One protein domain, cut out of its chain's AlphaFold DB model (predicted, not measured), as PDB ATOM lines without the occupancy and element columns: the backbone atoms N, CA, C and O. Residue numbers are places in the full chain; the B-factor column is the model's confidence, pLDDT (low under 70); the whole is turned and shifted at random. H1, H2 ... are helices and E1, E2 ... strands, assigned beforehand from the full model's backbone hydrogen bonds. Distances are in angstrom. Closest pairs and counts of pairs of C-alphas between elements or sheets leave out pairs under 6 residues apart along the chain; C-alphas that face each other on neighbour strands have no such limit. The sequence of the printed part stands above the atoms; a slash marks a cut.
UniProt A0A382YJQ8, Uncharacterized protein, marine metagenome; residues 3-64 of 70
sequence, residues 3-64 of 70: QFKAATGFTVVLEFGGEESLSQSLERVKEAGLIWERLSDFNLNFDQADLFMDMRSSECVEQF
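Overview. This is residues 3 to 64 of the 70 residues of an uncharacterized protein of marine metagenome (UniProt A0A382YJQ8). A small sheet of four strands has one long helix, H1, lying over one face along the strands, while the long link of residues 39 to 50 swings out on the side of the sheet away from H1. A short second helix, H2, follows the edge strand E4 and only grazes the sheet. The printed part has 62 residues, with four named strands and two named helices in the order E1, E2, H1, E3, E4, H2; the sheet is mixed, in the order E3, E1, E2, E4, and the class is mixed, helices and strands. The whole is compact and rounded, with a radius of gyration of the C-alphas of 11.3 A and spans of 26 by 26 by 24 A.

Arrangement. Start with E1, residues 3 to 5, and E2, residues 11 to 15, an antiparallel hairpin at 156 degrees; look for N 4 and O 12, 2.9 A apart. Next find H1, residues 19 to 31, on the sheet at a height of 9.6 A. It runs along the strands, at 17 degrees to E1 on the local plane, and its closest C-alphas to E1 are Val 29 and Phe 4, 7.5 A apart. E3, residues 36 to 38, is antiparallel to E1 at 174 degrees, with N 37 and O 3 at 2.8 A. H1 lies over E1 and only just over E3, where 3 of its C-alphas fall. E2, H1 and E3 make a split strand-helix-strand unit, two strands running the same way with E1 between them, and its crossover is right-handed. E4, residues 51 to 54, is parallel to E2 at 7 degrees, with N 13 and O 51 at 2.8 A. H2, residues 58 to 63, grazes the sheet with residues 60 to 63; its closest C-alpha to E4 is that of Cys 60, 6.3 A from that of Asp 54. H1 and H2 are apart. In H1 every O i to N i+4 pair is within hydrogen-bond range; in H2, 1 of 2.

Along the chain. Find C-alpha 3 at (100.831, -72.120, 20.273), where E1 begins. E2 runs 13.4 A from Thr 11 to Glu 15. H1 starts at C-alpha 19, (113.568, -66.346, 17.018), and covers 18.2 A. E3 spans 7.0 A and E4 10.3 A. H2 ends at C-alpha 63, (109.115, -85.586, 11.260).

Size, cuts and confidence. Look to Glu 31 and Leu 44 for the two C-alphas farthest apart, 28.4 A. The printed part has no cut. The link from E3 to E4 is long, with 12 residues; the other links are tight. Mean pLDDT of the printed part is 86.5, and residues 42 to 48 are under 70.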
ATOM      1  N   GLN A   3     102.045 -71.320  20.149       92.56
ATOM      2  CA  GLN A   3     100.831 -72.120  20.273       92.56
ATOM      3  C   GLN A   3      99.835 -71.667  19.216       92.56
ATOM      4  O   GLN A   3      99.665 -70.465  19.010       92.56
ATOM      5  N   PHE A   4      99.150 -72.602  18.570       93.38
ATOM      6  CA  PHE A   4      98.058 -72.278  17.662       93.38
ATOM      7  C   PHE A   4      96.992 -73.366  17.647       93.38
ATOM      8  O   PHE A   4      97.235 -74.516  18.014       93.38
ATOM      9  N   LYS A   5      95.786 -72.980  17.231       93.12
ATOM     10  CA  LYS A   5      94.694 -73.915  16.991       93.12
ATOM     11  C   LYS A   5      94.705 -74.322  15.523       93.12
ATOM     12  O   LYS A   5      94.417 -73.485  14.673       93.12
ATOM     13  N   ALA A   6      95.037 -75.579  15.253       92.06
ATOM     14  CA  ALA A   6      95.059 -76.158  13.915       92.06
ATOM     15  C   ALA A   6      93.655 -76.177  13.287       92.06
ATOM     16  O   ALA A   6      92.645 -76.204  14.003       92.06
ATOM     17  N   ALA A   7      93.573 -76.239  11.955       88.31
ATOM     18  CA  ALA A   7      92.297 -76.348  11.236       88.31
ATOM     19  C   ALA A   7      91.479 -77.591  11.642       88.31
ATOM     20  O   ALA A   7      90.246 -77.574  11.639       88.31
ATOM     21  N   THR A   8      92.163 -78.652  12.067       86.31
ATOM     22  CA  THR A   8      91.582 -79.888  12.616       86.31
ATOM     23  C   THR A   8      90.925 -79.704  13.989       86.31
ATOM     24  O   THR A   8      90.192 -80.579  14.445       86.31
ATOM     25  N   GLY A   9      91.148 -78.562  14.646       87.12
ATOM     26  CA  GLY A   9      90.633 -78.231  15.973       87.12
ATOM     27  C   GLY A   9      91.594 -78.541  17.121       87.12
ATOM     28  O   GLY A   9      91.298 -78.132  18.244       87.12
ATOM     29  N   PHE A  10      92.722 -79.197  16.835       90.25
ATOM     30  CA  PHE A  10      93.775 -79.508  17.800       90.25
ATOM     31  C   PHE A  10      94.551 -78.260  18.237       90.25
ATOM     32  O   PHE A  10      94.780 -77.339  17.451       90.25
ATOM     33  N   THR A  11      94.990 -78.248  19.490       91.94
ATOM     34  CA  THR A  11      95.922 -77.257  20.032       91.94
ATOM     35  C   THR A  11      97.348 -77.759  19.842       91.94
ATOM     36  O   THR A  11      97.744 -78.756  20.446       91.94
ATOM     37  N   VAL A  12      98.123 -77.063  19.014       91.75
ATOM     38  CA  VAL A  12      99.514 -77.407  18.695       91.75
ATOM     39  C   VAL A  12     100.451 -76.416  19.366       91.75
ATOM     40  O   VAL A  12     100.245 -75.203  19.278       91.75
ATOM     41  N   VAL A  13     101.502 -76.923  20.007       92.00
ATOM     42  CA  VAL A  13     102.554 -76.120  20.632       92.00
ATOM     43  C   VAL A  13     103.918 -76.518  20.077       92.00
ATOM     44  O   VAL A  13     104.326 -77.673  20.155       92.00
ATOM     45  N   LEU A  14     104.640 -75.534  19.544       91.62
ATOM     46  CA  LEU A  14     105.973 -75.688  18.973       91.62
ATOM     47  C   LEU A  14     106.997 -74.900  19.796       91.62
ATOM     48  O   LEU A  14     106.896 -73.673  19.968       91.62
ATOM     49  N   GLU A  15     108.013 -75.598  20.293       91.25
ATOM     50  CA  GLU A  15     109.139 -74.990  20.994       91.25
ATOM     51  C   GLU A  15     110.344 -74.832  20.066       91.25
ATOM     52  O   GLU A  15     110.896 -75.802  19.570       91.25
ATOM     53  N   PHE A  16     110.775 -73.588  19.849       90.25
ATOM     54  CA  PHE A  16     111.892 -73.260  18.965       90.25
ATOM     55  C   PHE A  16     113.119 -72.817  19.760       90.25
ATOM     56  O   PHE A  16     112.999 -72.148  20.786       90.25
ATOM     57  N   GLY A  17     114.308 -73.131  19.240       85.62
ATOM     58  CA  GLY A  17     115.594 -72.715  19.821       85.62
ATOM     59  C   GLY A  17     116.066 -71.331  19.388       85.62
ATOM     60  O   GLY A  17     117.097 -70.867  19.865       85.62
ATOM     61  N   GLY A  18     115.338 -70.678  18.480       86.75
ATOM     62  CA  GLY A  18     115.703 -69.386  17.913       86.75
ATOM     63  C   GLY A  18     114.485 -68.585  17.463       86.75
ATOM     64  O   GLY A  18     113.415 -69.134  17.203       86.75
ATOM     65  N   GLU A  19     114.650 -67.265  17.392       86.56
ATOM     66  CA  GLU A  19     113.568 -66.346  17.018       86.56
ATOM     67  C   GLU A  19     113.245 -66.382  15.518       86.56
ATOM     68  O   GLU A  19     112.097 -66.162  15.138       86.56
ATOM     69  N   GLU A  20     114.224 -66.710  14.672       89.12
ATOM     70  CA  GLU A  20     114.039 -66.787  13.220       89.12
ATOM     71  C   GLU A  20     113.058 -67.900  12.826       89.12
ATOM     72  O   GLU A  20     112.057 -67.629  12.164       89.12
ATOM     73  N   SER A  21     113.286 -69.131  13.292       87.81
ATOM     74  CA  SER A  21     112.411 -70.273  12.995       87.81
ATOM     75  C   SER A  21     111.012 -70.096  13.580       87.81
ATOM     76  O   SER A  21     110.021 -70.361  12.903       87.81
ATOM     77  N   LEU A  22     110.917 -69.545  14.796       90.62
ATOM     78  CA  LEU A  22     109.633 -69.172  15.386       90.62
ATOM     79  C   LEU A  22     108.883 -68.166  14.509       90.62
ATOM     80  O   LEU A  22     107.683 -68.320  14.296       90.62
ATOM     81  N   SER A  23     109.572 -67.131  14.020       91.56
ATOM     82  CA  SER A  23     108.957 -66.078  13.208       91.56
ATOM     83  C   SER A  23     108.450 -66.615  11.871       91.56
ATOM     84  O   SER A  23     107.333 -66.284  11.489       91.56
ATOM     85  N   GLN A  24     109.205 -67.505  11.220       92.00
ATOM     86  CA  GLN A  24     108.783 -68.155   9.975       92.00
ATOM     87  C   GLN A  24     107.506 -68.984  10.168       92.00
ATOM     88  O   GLN A  24     106.538 -68.803   9.432       92.00
ATOM     89  N   SER A  25     107.452 -69.851  11.186       91.88
ATOM     90  CA  SER A  25     106.235 -70.624  11.476       91.88
ATOM     91  C   SER A  25     105.066 -69.725  11.881       91.88
ATOM     92  O   SER A  25     103.929 -69.969  11.491       91.88
ATOM     93  N   LEU A  26     105.334 -68.649  12.625       93.88
ATOM     94  CA  LEU A  26     104.317 -67.681  13.021       93.88
ATOM     95  C   LEU A  26     103.708 -66.942  11.820       93.88
ATOM     96  O   LEU A  26     102.503 -66.697  11.811       93.88
ATOM     97  N   GLU A  27     104.514 -66.560  10.829       94.88
ATOM     98  CA  GLU A  27     104.018 -65.936   9.597       94.88
ATOM     99  C   GLU A  27     103.059 -66.869   8.858       94.88
ATOM    100  O   GLU A  27     101.947 -66.455   8.542       94.88
ATOM    101  N   ARG A  28     103.417 -68.148   8.712       94.44
ATOM    102  CA  ARG A  28     102.548 -69.158   8.087       94.44
ATOM    103  C   ARG A  28     101.225 -69.348   8.829       94.44
ATOM    104  O   ARG A  28     100.162 -69.316   8.221       94.44
ATOM    105  N   VAL A  29     101.273 -69.459  10.158       93.75
ATOM    106  CA  VAL A  29     100.070 -69.574  11.002       93.75
ATOM    107  C   VAL A  29      99.169 -68.335  10.876       93.75
ATOM    108  O   VAL A  29      97.942 -68.457  10.843       93.75
ATOM    109  N   LYS A  30      99.755 -67.135  10.764       93.69
ATOM    110  CA  LYS A  30      99.006 -65.891  10.514       93.69
ATOM    111  C   LYS A  30      98.381 -65.859   9.123       93.69
ATOM    112  O   LYS A  30      97.238 -65.427   9.001       93.69
ATOM    113  N   GLU A  31      99.112 -66.287   8.097       94.56
ATOM    114  CA  GLU A  31      98.623 -66.370   6.715       94.56
ATOM    115  C   GLU A  31      97.451 -67.349   6.585       94.56
ATOM    116  O   GLU A  31      96.486 -67.052   5.881       94.56
ATOM    117  N   ALA A  32      97.483 -68.456   7.332       92.62
ATOM    118  CA  ALA A  32      96.382 -69.414   7.432       92.62
ATOM    119  C   ALA A  32      95.159 -68.870   8.207       92.62
ATOM    120  O   ALA A  32      94.099 -69.492   8.225       92.62
ATOM    121  N   GLY A  33      95.273 -67.699   8.847       93.75
ATOM    122  CA  GLY A  33      94.185 -67.084   9.610       93.75
ATOM    123  C   GLY A  33      93.841 -67.822  10.908       93.75
ATOM    124  O   GLY A  33      92.738 -67.654  11.433       93.75
ATOM    125  N   LEU A  34      94.762 -68.635  11.428       93.44
ATOM    126  CA  LEU A  34      94.546 -69.423  12.636       93.44
ATOM    127  C   LEU A  34      94.715 -68.584  13.905       93.44
ATOM    128  O   LEU A  34      95.450 -67.595  13.950       93.44
ATOM    129  N   ILE A  35      94.034 -69.005  14.972       92.50
ATOM    130  CA  ILE A  35      94.202 -68.409  16.301       92.50
ATOM    131  C   ILE A  35      95.538 -68.883  16.862       92.50
ATOM    132  O   ILE A  35      95.775 -70.088  16.953       92.50
ATOM    133  N   TRP A  36      96.384 -67.942  17.275       92.81
ATOM    134  CA  TRP A  36      97.714 -68.233  17.793       92.81
ATOM    135  C   TRP A  36      98.070 -67.359  18.995       92.81
ATOM    136  O   TRP A  36      97.520 -66.275  19.194       92.81
ATOM    137  N   GLU A  37      99.031 -67.838  19.774       91.19
ATOM    138  CA  GLU A  37      99.598 -67.161  20.931       91.19
ATOM    139  C   GLU A  37     101.112 -67.414  21.000       91.19
ATOM    140  O   GLU A  37     101.597 -68.522  20.754       91.19
ATOM    141  N   ARG A  38     101.887 -66.374  21.336       89.62
ATOM    142  CA  ARG A  38     103.316 -66.521  21.646       89.62
ATOM    143  C   ARG A  38     103.460 -66.729  23.148       89.62
ATOM    144  O   ARG A  38     103.239 -65.802  23.920       89.62
ATOM    145  N   LEU A  39     103.886 -67.922  23.543       86.38
ATOM    146  CA  LEU A  39     104.140 -68.257  24.942       86.38
ATOM    147  C   LEU A  39     105.580 -67.876  25.313       86.38
ATOM    148  O   LEU A  39     106.529 -68.284  24.627       86.38
ATOM    149  N   SER A  40     105.733 -67.076  26.371       77.62
ATOM    150  CA  SER A  40     107.020 -66.560  26.858       77.62
ATOM    151  C   SER A  40     107.787 -67.550  27.733       77.62
ATOM    152  O   SER A  40     109.011 -67.546  27.690       77.62
ATOM    153  N   ASP A  41     107.083 -68.423  28.456       70.19
ATOM    154  CA  ASP A  41     107.663 -69.372  29.409       70.19
ATOM    155  C   ASP A  41     107.158 -70.792  29.156       70.19
ATOM    156  O   ASP A  41     106.009 -70.979  28.749       70.19
ATOM    157  N   PHE A  42     108.017 -71.786  29.415       63.22
ATOM    158  CA  PHE A  42     107.679 -73.213  29.401       63.22
ATOM    159  C   PHE A  42     106.638 -73.495  30.491       63.22
ATOM    160  O   PHE A  42     106.971 -73.752  31.648       63.22
ATOM    161  N   ASN A  43     105.358 -73.362  30.147       58.12
ATOM    162  CA  ASN A  43     104.266 -73.658  31.058       58.12
ATOM    163  C   ASN A  43     104.025 -75.171  31.047       58.12
ATOM    164  O   ASN A  43     103.578 -75.712  30.045       58.12
ATOM    165  N   LEU A  44     104.300 -75.836  32.171       53.44
ATOM    166  CA  LEU A  44     104.104 -77.280  32.367       53.44
ATOM    167  C   LEU A  44     102.654 -77.753  32.146       53.44
ATOM    168  O   LEU A  44     102.431 -78.956  32.057       53.44
ATOM    169  N   ASN A  45     101.683 -76.845  32.005       54.97
ATOM    170  CA  ASN A  45     100.304 -77.162  31.626       54.97
ATOM    171  C   ASN A  45     100.149 -77.464  30.116       54.97
ATOM    172  O   ASN A  45      99.189 -77.017  29.488       54.97
ATOM    173  N   PHE A  46     101.060 -78.257  29.538       62.28
ATOM    174  CA  PHE A  46     100.886 -78.858  28.206       62.28
ATOM    175  C   PHE A  46      99.734 -79.867  28.164       62.28
ATOM    176  O   PHE A  46      99.375 -80.316  27.087       62.28
ATOM    177  N   ASP A  47      99.112 -80.178  29.304       61.69
ATOM    178  CA  ASP A  47      97.914 -81.021  29.397       61.69
ATOM    179  C   ASP A  47      96.735 -80.525  28.535       61.69
ATOM    180  O   ASP A  47      95.785 -81.270  28.311       61.69
ATOM    181  N   GLN A  48      96.765 -79.272  28.063       66.00
ATOM    182  CA  GLN A  48      95.768 -78.730  27.131       66.00
ATOM    183  C   GLN A  48      96.212 -78.734  25.662       66.00
ATOM    184  O   GLN A  48      95.407 -78.406  24.791       66.00
ATOM    185  N   ALA A  49      97.472 -79.068  25.382       79.88
ATOM    186  CA  ALA A  49      97.969 -79.229  24.028       79.88
ATOM    187  C   ALA A  49      97.702 -80.660  23.562       79.88
ATOM    188  O   ALA A  49      98.094 -81.628  24.211       79.88
ATOM    189  N   ASP A  50      97.065 -80.790  22.407       87.06
ATOM    190  CA  ASP A  50      96.883 -82.085  21.759       87.06
ATOM    191  C   ASP A  50      98.189 -82.564  21.111       87.06
ATOM    192  O   ASP A  50      98.428 -83.767  20.994       87.06
ATOM    193  N   LEU A  51      99.057 -81.621  20.722       88.75
ATOM    194  CA  LEU A  51     100.400 -81.890  20.225       88.75
ATOM    195  C   LEU A  51     101.408 -80.889  20.798       88.75
ATOM    196  O   LEU A  51     101.236 -79.676  20.679       88.75
ATOM    197  N   PHE A  52     102.514 -81.412  21.323       89.56
ATOM    198  CA  PHE A  52     103.711 -80.640  21.640       89.56
ATOM    199  C   PHE A  52     104.905 -81.183  20.852       89.56
ATOM    200  O   PHE A  52     105.175 -82.383  20.904       89.56
ATOM    201  N   MET A  53     105.635 -80.304  20.164       90.12
ATOM    202  CA  MET A  53     106.855 -80.659  19.432       90.12
ATOM    203  C   MET A  53     108.016 -79.743  19.818       90.12
ATOM    204  O   MET A  53     107.906 -78.513  19.780       90.12
ATOM    205  N   ASP A  54     109.158 -80.355  20.134       90.75
ATOM    206  CA  ASP A  54     110.411 -79.641  20.360       90.75
ATOM    207  C   ASP A  54     111.170 -79.460  19.040       90.75
ATOM    208  O   ASP A  54     111.953 -80.310  18.615       90.75
ATOM    209  N   MET A  55     110.976 -78.309  18.403       90.81
ATOM    210  CA  MET A  55     111.622 -77.925  17.144       90.81
ATOM    211  C   MET A  55     113.108 -77.562  17.309       90.81
ATOM    212  O   MET A  55     113.747 -77.117  16.356       90.81
ATOM    213  N   ARG A  56     113.688 -77.727  18.507       90.56
ATOM    214  CA  ARG A  56     115.147 -77.702  18.725       90.56
ATOM    215  C   ARG A  56     115.794 -79.046  18.414       90.56
ATOM    216  O   ARG A  56     116.996 -79.084  18.160       90.56
ATOM    217  N   SER A  57     115.022 -80.131  18.467       90.81
ATOM    218  CA  SER A  57     115.492 -81.479  18.158       90.81
ATOM    219  C   SER A  57     115.439 -81.726  16.655       90.81
ATOM    220  O   SER A  57     114.378 -81.614  16.043       90.81
ATOM    221  N   SER A  58     116.565 -82.121  16.058       87.75
ATOM    222  CA  SER A  58     116.621 -82.479  14.636       87.75
ATOM    223  C   SER A  58     115.674 -83.629  14.286       87.75
ATOM    224  O   SER A  58     115.060 -83.605  13.227       87.75
ATOM    225  N   GLU A  59     115.483 -84.589  15.197       90.69
ATOM    226  CA  GLU A  59     114.568 -85.721  14.995       90.69
ATOM    227  C   GLU A  59     113.099 -85.281  14.920       90.69
ATOM    228  O   GLU A  59     112.317 -85.856  14.164       90.69
ATOM    229  N   CYS A  60     112.715 -84.264  15.700       89.44
ATOM    230  CA  CYS A  60     111.367 -83.697  15.661       89.44
ATOM    231  C   CYS A  60     111.164 -82.850  14.406       89.44
ATOM    232  O   CYS A  60     110.113 -82.939  13.782       89.44
ATOM    233  N   VAL A  61     112.176 -82.069  14.016       88.56
ATOM    234  CA  VAL A  61     112.140 -81.239  12.804       88.56
ATOM    235  C   VAL A  61     111.976 -82.094  11.546       88.56
ATOM    236  O   VAL A  61     111.199 -81.731  10.675       88.56
ATOM    237  N   GLU A  62     112.661 -83.236  11.452       89.50
ATOM    238  CA  GLU A  62     112.554 -84.132  10.289       89.50
ATOM    239  C   GLU A  62     111.176 -84.795  10.142       89.50
ATOM    240  O   GLU A  62     110.803 -85.194   9.040       89.50
ATOM    241  N   GLN A  63     110.424 -84.924  11.236       87.19
ATOM    242  CA  GLN A  63     109.115 -85.586  11.260       87.19
ATOM    243  C   GLN A  63     107.936 -84.609  11.277       87.19
ATOM    244  O   GLN A  63     106.796 -85.035  11.104       87.19
ATOM    245  N   PHE A  64     108.186 -83.322  11.519       89.69
ATOM    246  CA  PHE A  64     107.145 -82.310  11.633       89.69
ATOM    247  C   PHE A  64     106.993 -81.528  10.331       89.69
ATOM    248  O   PHE A  64     107.890 -80.778   9.944       89.69
TER     249      PHE A  64